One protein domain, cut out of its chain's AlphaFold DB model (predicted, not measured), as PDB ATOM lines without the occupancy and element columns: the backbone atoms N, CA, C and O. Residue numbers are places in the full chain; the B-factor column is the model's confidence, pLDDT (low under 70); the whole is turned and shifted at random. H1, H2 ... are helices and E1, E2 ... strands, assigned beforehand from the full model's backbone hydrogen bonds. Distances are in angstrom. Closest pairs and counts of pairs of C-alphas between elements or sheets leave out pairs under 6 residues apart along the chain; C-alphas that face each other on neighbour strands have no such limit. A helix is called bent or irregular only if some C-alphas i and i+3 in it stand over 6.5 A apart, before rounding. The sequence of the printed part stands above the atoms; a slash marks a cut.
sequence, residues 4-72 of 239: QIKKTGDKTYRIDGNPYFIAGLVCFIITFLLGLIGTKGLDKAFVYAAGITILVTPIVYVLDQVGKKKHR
ATOM      1  N   GLN A   4     115.881 107.987 112.045       66.50
ATOM      2  CA  GLN A   4     116.087 108.613 113.345       66.50
ATOM      3  C   GLN A   4     117.573 108.591 113.642       66.50
ATOM      4  O   GLN A   4     118.201 107.543 113.583       66.50
ATOM      5  N   ILE A   5     118.127 109.743 113.994       71.94
ATOM      6  CA  ILE A   5     119.488 109.840 114.505       71.94
ATOM      7  C   ILE A   5     119.352 110.266 115.961       71.94
ATOM      8  O   ILE A   5     118.951 111.395 116.240       71.94
ATOM      9  N   LYS A   6     119.626 109.352 116.892       70.12
ATOM     10  CA  LYS A   6     119.557 109.612 118.332       70.12
ATOM     11  C   LYS A   6     120.966 109.591 118.912       70.12
ATOM     12  O   LYS A   6     121.695 108.620 118.736       70.12
ATOM     13  N   LYS A   7     121.364 110.665 119.598       57.94
ATOM     14  CA  LYS A   7     122.635 110.710 120.334       57.94
ATOM     15  C   LYS A   7     122.514 109.783 121.551       57.94
ATOM     16  O   LYS A   7     121.629 109.987 122.376       57.94
ATOM     17  N   THR A   8     123.355 108.755 121.630       60.38
ATOM     18  CA  THR A   8     123.336 107.731 122.697       60.38
ATOM     19  C   THR A   8     124.424 107.945 123.757       60.38
ATOM     20  O   THR A   8     124.437 107.235 124.755       60.38
ATOM     21  N   GLY A   9     125.297 108.945 123.584       57.47
ATOM     22  CA  GLY A   9     126.327 109.345 124.550       57.47
ATOM     23  C   GLY A   9     127.270 110.419 123.991       57.47
ATOM     24  O   GLY A   9     127.024 110.980 122.918       57.47
ATOM     25  N   ASP A  10     128.370 110.703 124.692       51.78
ATOM     26  CA  ASP A  10     129.404 111.651 124.249       51.78
ATOM     27  C   ASP A  10     130.247 111.072 123.106       51.78
ATOM     28  O   ASP A  10     131.361 110.598 123.316       51.78
ATOM     29  N   LYS A  11     129.691 111.169 121.886       56.59
ATOM     30  CA  LYS A  11     130.260 110.888 120.541       56.59
ATOM     31  C   LYS A  11     129.667 109.686 119.796       56.59
ATOM     32  O   LYS A  11     130.119 109.399 118.692       56.59
ATOM     33  N   THR A  12     128.632 109.025 120.315       44.38
ATOM     34  CA  THR A  12     127.941 107.941 119.593       44.38
ATOM     35  C   THR A  12     126.544 108.360 119.135       44.38
ATOM     36  O   THR A  12     125.768 108.965 119.880       44.38
ATOM     37  N   TYR A  13     126.232 108.043 117.875       63.56
ATOM     38  CA  TYR A  13     124.925 108.260 117.258       63.56
ATOM     39  C   TYR A  13     124.324 106.907 116.883       63.56
ATOM     40  O   TYR A  13     124.957 106.124 116.177       63.56
ATOM     41  N   ARG A  14     123.096 106.641 117.329       54.06
ATOM     42  CA  ARG A  14     122.283 105.528 116.843       54.06
ATOM     43  C   ARG A  14     121.464 106.011 115.654       54.06
ATOM     44  O   ARG A  14     120.685 106.953 115.794       54.06
ATOM     45  N   ILE A  15     121.670 105.391 114.495       62.53
ATOM     46  CA  ILE A  15     120.907 105.667 113.278       62.53
ATOM     47  C   ILE A  15     119.893 104.536 113.098       62.53
ATOM     48  O   ILE A  15     120.251 103.453 112.648       62.53
ATOM     49  N   ASP A  16     118.635 104.795 113.444       60.09
ATOM     50  CA  ASP A  16     117.513 103.884 113.224       60.09
ATOM     51  C   ASP A  16     116.773 104.307 111.953       60.09
ATOM     52  O   ASP A  16     116.008 105.270 111.950       60.09
ATOM     53  N   GLY A  17     117.013 103.622 110.837       63.12
ATOM     54  CA  GLY A  17     116.297 103.869 109.585       63.12
ATOM     55  C   GLY A  17     115.262 102.798 109.284       63.12
ATOM     56  O   GLY A  17     115.385 101.653 109.716       63.12
ATOM     57  N   ASN A  18     114.245 103.154 108.497       76.19
ATOM     58  CA  ASN A  18     113.369 102.149 107.910       76.19
ATOM     59  C   ASN A  18     114.236 101.199 107.050       76.19
ATOM     60  O   ASN A  18     114.933 101.680 106.152       76.19
ATOM     61  N   PRO A  19     114.209  99.875 107.288       72.12
ATOM     62  CA  PRO A  19     115.126  98.947 106.629       72.12
ATOM     63  C   PRO A  19     114.950  98.929 105.106       72.12
ATOM     64  O   PRO A  19     115.933  98.812 104.377       72.12
ATOM     65  N   TYR A  20     113.729  99.137 104.602       79.56
ATOM     66  CA  TYR A  20     113.458  99.225 103.165       79.56
ATOM     67  C   TYR A  20     114.000 100.522 102.559       79.56
ATOM     68  O   TYR A  20     114.468 100.516 101.424       79.56
ATOM     69  N   PHE A  21     113.984 101.624 103.316       79.69
ATOM     70  CA  PHE A  21     114.605 102.879 102.890       79.69
ATOM     71  C   PHE A  21     116.130 102.746 102.808       79.69
ATOM     72  O   PHE A  21     116.719 103.140 101.805       79.69
ATOM     73  N   ILE A  22     116.764 102.136 103.817       81.00
ATOM     74  CA  ILE A  22     118.212 101.877 103.810       81.00
ATOM     75  C   ILE A  22     118.581 100.946 102.646       81.00
ATOM     76  O   ILE A  22     119.493 101.256 101.881       81.00
ATOM     77  N   ALA A  23     117.857  99.838 102.470       80.12
ATOM     78  CA  ALA A  23     118.084  98.906 101.368       80.12
ATOM     79  C   ALA A  23     117.905  99.582  99.997       80.12
ATOM     80  O   ALA A  23     118.724  99.385  99.097       80.12
ATOM     81  N   GLY A  24     116.879 100.427  99.854       84.94
ATOM     82  CA  GLY A  24     116.646 101.232  98.658       84.94
ATOM     83  C   GLY A  24     117.795 102.202  98.376       84.94
ATOM     84  O   GLY A  24     118.276 102.259  97.248       84.94
ATOM     85  N   LEU A  25     118.297 102.900  99.401       87.06
ATOM     86  CA  LEU A  25     119.430 103.822  99.283       87.06
ATOM     87  C   LEU A  25     120.715 103.099  98.855       87.06
ATOM     88  O   LEU A  25     121.414 103.563  97.958       87.06
ATOM     89  N   VAL A  26     121.014 101.943  99.453       85.62
ATOM     90  CA  VAL A  26     122.177 101.123  99.070       85.62
ATOM     91  C   VAL A  26     122.045 100.637  97.624       85.62
ATOM     92  O   VAL A  26     122.992 100.753  96.846       85.62
ATOM     93  N   CYS A  27     120.865 100.148  97.234       87.06
ATOM     94  CA  CYS A  27     120.581  99.731  95.860       87.06
ATOM     95  C   CYS A  27     120.754 100.893  94.869       87.06
ATOM     96  O   CYS A  27     121.381 100.718  93.823       87.06
ATOM     97  N   PHE A  28     120.267 102.085  95.224       90.75
ATOM     98  CA  PHE A  28     120.437 103.297  94.429       90.75
ATOM     99  C   PHE A  28     121.917 103.637  94.241       90.75
ATOM    100  O   PHE A  28     122.358 103.810  93.112       90.75
ATOM    101  N   ILE A  29     122.709 103.669  95.319       91.56
ATOM    102  CA  ILE A  29     124.139 104.003  95.248       91.56
ATOM    103  C   ILE A  29     124.881 103.016  94.339       91.56
ATOM    104  O   ILE A  29     125.626 103.434  93.456       91.56
ATOM    105  N   ILE A  30     124.657 101.709  94.511       88.94
ATOM    106  CA  ILE A  30     125.330 100.679  93.708       88.94
ATOM    107  C   ILE A  30     124.952 100.807  92.228       88.94
ATOM    108  O   ILE A  30     125.825 100.828  91.362       88.94
ATOM    109  N   THR A  31     123.657 100.900  91.926       89.19
ATOM    110  CA  THR A  31     123.171 100.985  90.539       89.19
ATOM    111  C   THR A  31     123.581 102.293  89.871       89.19
ATOM    112  O   THR A  31     123.931 102.282  88.693       89.19
ATOM    113  N   PHE A  32     123.636 103.393  90.624       90.69
ATOM    114  CA  PHE A  32     124.145 104.678  90.158       90.69
ATOM    115  C   PHE A  32     125.630 104.599  89.801       90.69
ATOM    116  O   PHE A  32     126.002 104.969  88.690       90.69
ATOM    117  N   LEU A  33     126.473 104.047  90.684       89.88
ATOM    118  CA  LEU A  33     127.907 103.873  90.421       89.88
ATOM    119  C   LEU A  33     128.168 102.978  89.200       89.88
ATOM    120  O   LEU A  33     129.005 103.311  88.364       89.88
ATOM    121  N   LEU A  34     127.421 101.879  89.053       87.19
ATOM    122  CA  LEU A  34     127.489 101.029  87.858       87.19
ATOM    123  C   LEU A  34     127.022 101.777  86.599       87.19
ATOM    124  O   LEU A  34     127.633 101.658  85.536       87.19
ATOM    125  N   GLY A  35     125.973 102.590  86.728       85.94
ATOM    126  CA  GLY A  35     125.466 103.456  85.670       85.94
ATOM    127  C   GLY A  35     126.498 104.480  85.196       85.94
ATOM    128  O   GLY A  35     126.603 104.701  83.993       85.94
ATOM    129  N   LEU A  36     127.309 105.048  86.096       87.25
ATOM    130  CA  LEU A  36     128.388 105.980  85.738       87.25
ATOM    131  C   LEU A  36     129.492 105.327  84.895       87.25
ATOM    132  O   LEU A  36     130.106 105.996  84.070       87.25
ATOM    133  N   ILE A  37     129.733 104.026  85.084       85.00
ATOM    134  CA  ILE A  37     130.708 103.264  84.291       85.00
ATOM    135  C   ILE A  37     130.128 102.932  82.907       85.00
ATOM    136  O   ILE A  37     130.831 103.006  81.902       85.00
ATOM    137  N   GLY A  38     128.846 102.556  82.847       76.69
ATOM    138  CA  GLY A  38     128.200 102.068  81.622       76.69
ATOM    139  C   GLY A  38     127.545 103.138  80.740       76.69
ATOM    140  O   GLY A  38     127.308 102.887  79.560       76.69
ATOM    141  N   THR A  39     127.233 104.323  81.274       73.62
ATOM    142  CA  THR A  39     126.504 105.376  80.550       73.62
ATOM    143  C   THR A  39     127.297 106.680  80.491       73.62
ATOM    144  O   THR A  39     127.833 107.157  81.487       73.62
ATOM    145  N   LYS A  40     127.359 107.303  79.307       65.31
ATOM    146  CA  LYS A  40     127.903 108.660  79.142       65.31
ATOM    147  C   LYS A  40     126.822 109.680  79.527       65.31
ATOM    148  O   LYS A  40     126.097 110.150  78.652       65.31
ATOM    149  N   GLY A  41     126.669 109.956  80.823       81.00
ATOM    150  CA  GLY A  41     125.772 111.002  81.333       81.00
ATOM    151  C   GLY A  41     125.318 110.781  82.779       81.00
ATOM    152  O   GLY A  41     124.755 109.736  83.100       81.00
ATOM    153  N   LEU A  42     125.546 111.781  83.644       87.25
ATOM    154  CA  LEU A  42     125.099 111.787  85.049       87.25
ATOM    155  C   LEU A  42     123.574 111.672  85.169       87.25
ATOM    156  O   LEU A  42     123.062 110.964  86.033       87.25
ATOM    157  N   ASP A  43     122.864 112.349  84.271       88.19
ATOM    158  CA  ASP A  43     121.413 112.332  84.115       88.19
ATOM    159  C   ASP A  43     120.890 110.919  83.825       88.19
ATOM    160  O   ASP A  43     119.994 110.425  84.509       88.19
ATOM    161  N   LYS A  44     121.501 110.225  82.860       87.19
ATOM    162  CA  LYS A  44     121.113 108.860  82.489       87.19
ATOM    163  C   LYS A  44     121.403 107.880  83.619       87.19
ATOM    164  O   LYS A  44     120.522 107.096  83.964       87.19
ATOM    165  N   ALA A  45     122.586 107.953  84.232       90.00
ATOM    166  CA  ALA A  45     122.941 107.117  85.379       90.00
ATOM    167  C   ALA A  45     121.950 107.296  86.543       90.00
ATOM    168  O   ALA A  45     121.519 106.311  87.144       90.00
ATOM    169  N   PHE A  46     121.538 108.538  86.818       92.00
ATOM    170  CA  PHE A  46     120.549 108.849  87.848       92.00
ATOM    171  C   PHE A  46     119.175 108.250  87.530       92.00
ATOM    172  O   PHE A  46     118.590 107.585  88.382       92.00
ATOM    173  N   VAL A  47     118.669 108.445  86.306       90.38
ATOM    174  CA  VAL A  47     117.359 107.916  85.887       90.38
ATOM    175  C   VAL A  47     117.331 106.388  85.958       90.38
ATOM    176  O   VAL A  47     116.365 105.822  86.470       90.38
ATOM    177  N   TYR A  48     118.396 105.711  85.512       88.56
ATOM    178  CA  TYR A  48     118.498 104.254  85.617       88.56
ATOM    179  C   TYR A  48     118.520 103.777  87.070       88.56
ATOM    180  O   TYR A  48     117.776 102.860  87.417       88.56
ATOM    181  N   ALA A  49     119.328 104.410  87.924       91.31
ATOM    182  CA  ALA A  49     119.394 104.063  89.339       91.31
ATOM    183  C   ALA A  49     118.038 104.257  90.027       91.31
ATOM    184  O   ALA A  49     117.538 103.340  90.673       91.31
ATOM    185  N   ALA A  50     117.389 105.404  89.811       91.06
ATOM    186  CA  ALA A  50     116.068 105.692  90.360       91.06
ATOM    187  C   ALA A  50     115.018 104.678  89.884       91.06
ATOM    188  O   ALA A  50     114.269 104.140  90.701       91.06
ATOM    189  N   GLY A  51     114.993 104.363  88.584       90.44
ATOM    190  CA  GLY A  51     114.085 103.368  88.016       90.44
ATOM    191  C   GLY A  51     114.270 101.980  88.637       90.44
ATOM    192  O   GLY A  51     113.294 101.361  89.058       90.44
ATOM    193  N   ILE A  52     115.515 101.510  88.768       89.44
ATOM    194  CA  ILE A  52     115.811 100.212  89.393       89.44
ATOM    195  C   ILE A  52     115.430 100.221  90.875       89.44
ATOM    196  O   ILE A  52     114.774  99.289  91.337       89.44
ATOM    197  N   THR A  53     115.780 101.267  91.627       88.75
ATOM    198  CA  THR A  53     115.424 101.372  93.048       88.75
ATOM    199  C   THR A  53     113.912 101.350  93.255       88.75
ATOM    200  O   THR A  53     113.438 100.654  94.156       88.75
ATOM    201  N   ILE A  54     113.141 102.040  92.408       88.88
ATOM    202  CA  ILE A  54     111.672 102.037  92.461       88.88
ATOM    203  C   ILE A  54     111.104 100.644  92.173       88.88
ATOM    204  O   ILE A  54     110.118 100.262  92.794       88.88
ATOM    205  N   LEU A  55     111.718  99.866  91.279       87.00
ATOM    206  CA  LEU A  55     111.274  98.503  90.973       87.00
ATOM    207  C   LEU A  55     111.654  97.492  92.064       87.00
ATOM    208  O   LEU A  55     110.852  96.631  92.420       87.00
ATOM    209  N   VAL A  56     112.865  97.589  92.616       84.31
ATOM    210  CA  VAL A  56     113.393  96.631  93.601       84.31
ATOM    211  C   VAL A  56     112.778  96.839  94.985       84.31
ATOM    212  O   VAL A  56     112.475  95.859  95.666       84.31
ATOM    213  N   THR A  57     112.550  98.085  95.412       83.44
ATOM    214  CA  THR A  57     112.060  98.379  96.774       83.44
ATOM    215  C   THR A  57     110.724  97.682  97.101       83.44
ATOM    216  O   THR A  57     110.650  97.018  98.139       83.44
ATOM    217  N   PRO A  58     109.684  97.725  96.239       84.50
ATOM    218  CA  PRO A  58     108.444  96.981  96.455       84.50
ATOM    219  C   PRO A  58     108.646  95.466  96.497       84.50
ATOM    220  O   PRO A  58     108.004  94.795  97.300       84.50
ATOM    221  N   ILE A  59     109.547  94.920  95.672       84.00
ATOM    222  CA  ILE A  59     109.850  93.482  95.665       84.00
ATOM    223  C   ILE A  59     110.440  93.068  97.015       84.00
ATOM    224  O   ILE A  59     109.960  92.112  97.617       84.00
ATOM    225  N   VAL A  60     111.429  93.809  97.524       82.56
ATOM    226  CA  VAL A  60     112.033  93.554  98.843       82.56
ATOM    227  C   VAL A  60     110.977  93.631  99.947       82.56
ATOM    228  O   VAL A  60     110.910  92.740 100.792       82.56
ATOM    229  N   TYR A  61     110.110  94.647  99.911       83.56
ATOM    230  CA  TYR A  61     109.014  94.785 100.870       83.56
ATOM    231  C   TYR A  61     108.058  93.585 100.832       83.56
ATOM    232  O   TYR A  61     107.754  93.000 101.870       83.56
ATOM    233  N   VAL A  62     107.605  93.181  99.642       85.69
ATOM    234  CA  VAL A  62     106.697  92.036  99.477       85.69
ATOM    235  C   VAL A  62     107.354  90.743  99.960       85.69
ATOM    236  O   VAL A  62     106.714  89.978 100.681       85.69
ATOM    237  N   LEU A  63     108.621  90.505  99.612       83.69
ATOM    238  CA  LEU A  63     109.356  89.318 100.053       83.69
ATOM    239  C   LEU A  63     109.481  89.257 101.579       83.69
ATOM    240  O   LEU A  63     109.246  88.199 102.160       83.69
ATOM    241  N   ASP A  64     109.770  90.383 102.232       84.12
ATOM    242  CA  ASP A  64     109.846  90.454 103.693       84.12
ATOM    243  C   ASP A  64     108.486  90.177 104.360       84.12
ATOM    244  O   ASP A  64     108.396  89.392 105.304       84.12
ATOM    245  N   GLN A  65     107.397  90.737 103.827       86.69
ATOM    246  CA  GLN A  65     106.043  90.471 104.332       86.69
ATOM    247  C   GLN A  65     105.640  88.999 104.167       86.69
ATOM    248  O   GLN A  65     105.039  88.400 105.066       86.69
ATOM    249  N   VAL A  66     105.989  88.383 103.035       87.88
ATOM    250  CA  VAL A  66     105.780  86.947 102.804       87.88
ATOM    251  C   VAL A  66     106.605  86.115 103.789       87.88
ATOM    252  O   VAL A  66     106.076  85.159 104.361       87.88
ATOM    253  N   GLY A  67     107.858  86.503 104.033       87.12
ATOM    254  CA  GLY A  67     108.750  85.882 105.011       87.12
ATOM    255  C   GLY A  67     108.180  85.909 106.429       87.12
ATOM    256  O   GLY A  67     108.010  84.854 107.042       87.12
ATOM    257  N   LYS A  68     107.750  87.082 106.909       88.44
ATOM    258  CA  LYS A  68     107.082  87.253 108.214       88.44
ATOM    259  C   LYS A  68     105.815  86.413 108.339       88.44
ATOM    260  O   LYS A  68     105.586  85.746 109.349       88.44
ATOM    261  N   LYS A  69     104.992  86.377 107.288       90.12
ATOM    262  CA  LYS A  69     103.792  85.528 107.255       90.12
ATOM    263  C   LYS A  69     104.149  84.044 107.336       90.12
ATOM    264  O   LYS A  69     103.426  83.280 107.975       90.12
ATOM    265  N   LYS A  70     105.237  83.620 106.685       90.56
ATOM    266  CA  LYS A  70     105.722  82.238 106.740       90.56
ATOM    267  C   LYS A  70     106.281  81.889 108.118       90.56
ATOM    268  O   LYS A  70     105.964  80.805 108.599       90.56
ATOM    269  N   HIS A  71     107.019  82.803 108.745       92.06
ATOM    270  CA  HIS A  71     107.523  82.676 110.113       92.06
ATOM    271  C   HIS A  71     106.402  82.368 111.100       92.06
ATOM    272  O   HIS A  71     106.420  81.312 111.719       92.06
ATOM    273  N   ARG A  72     105.346  83.185 111.133       91.38
ATOM    274  CA  ARG A  72     104.197  82.937 112.023       91.38
ATOM    275  C   ARG A  72     103.487  81.609 111.749       91.38
ATOM    276  O   ARG A  72     102.954  80.972 112.646       91.38
TER     277      ARG A  72
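AT A GLANCE: This is residues 4 to 72 of the 239 residues of an uncharacterized protein of Panacibacter ginsenosidivorans (UniProt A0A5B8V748). A small hairpin of two strands, E1 and E2, leads into a helical hairpin whose two helices, H1 and H2, open as a narrow V from the turn between them. H2 is much the longer arm, and its last residues, 65 to 72, stick out free of the rest; the strand hairpin is at the other end of H1 from the turn, apart from H2. The printed part has 69 residues, with two named strands followed by two named helices in the order E1, E2, H1, H2; the sheet, in the order E1 - E2, is antiparallel and the class is mostly helix. The whole is only just loose, close to extended, with a radius of gyration of the C-alphas of 16.1 A, and it is flat, spanning 44 by 41 by 13 A.

HOW THE PARTS SIT: E1, residues 4 to 7, and E2, residues 13 to 17, form a hairpin of antiparallel neighbour strands, with 167 degrees between their directions. The C-alphas of Ile 5 and Ile 15 face each other at 4.6 A. N 4 and O 16 are within hydrogen-bond range at 2.7 A, and so are N 14 and O 6 at 2.8 A. H1, residues 19 to 38, is apart from E1. H2, residues 42 to 72, is apart from both strands. H1 and H2 touch, and their closest C-alphas are those of Gly 35 and Ala 45, 4.5 A apart. They run opposite ways at a shallow tilt of 34 degrees, only just short of steep, and form a helical hairpin. In H1 every O i to N i+4 pair is within hydrogen-bond range; in H2 25 of 27 are.

IN THESE COORDINATES: E1 begins at C-alpha 4, at (116.087, 108.613, 113.345), and measures 9.8 A from first to last C-alpha. E2 measures 12.4 A. H1 measures 28.4 A and begins at C-alpha 19, at (115.126, 98.947, 106.629). H2 measures 44.7 A and ends at C-alpha 72, at (104.197, 82.937, 112.023). It is neither bent nor irregular, but only just: C-alphas 55 and 58 are 6.4 A apart.

THE WHOLE: The two C-alphas farthest apart are those of Lys 40 and Arg 72, at 48.0 A. Without residues 65 to 72 the body spans 45 by 29 by 13 A. The printed part has no cut, and its three links, E1 to E2, E2 to H1 and H1 to H2, are tight. The mean pLDDT of the printed part is 80.5; it is under 70 at residue 4, residues 7 to 17 and residue 40.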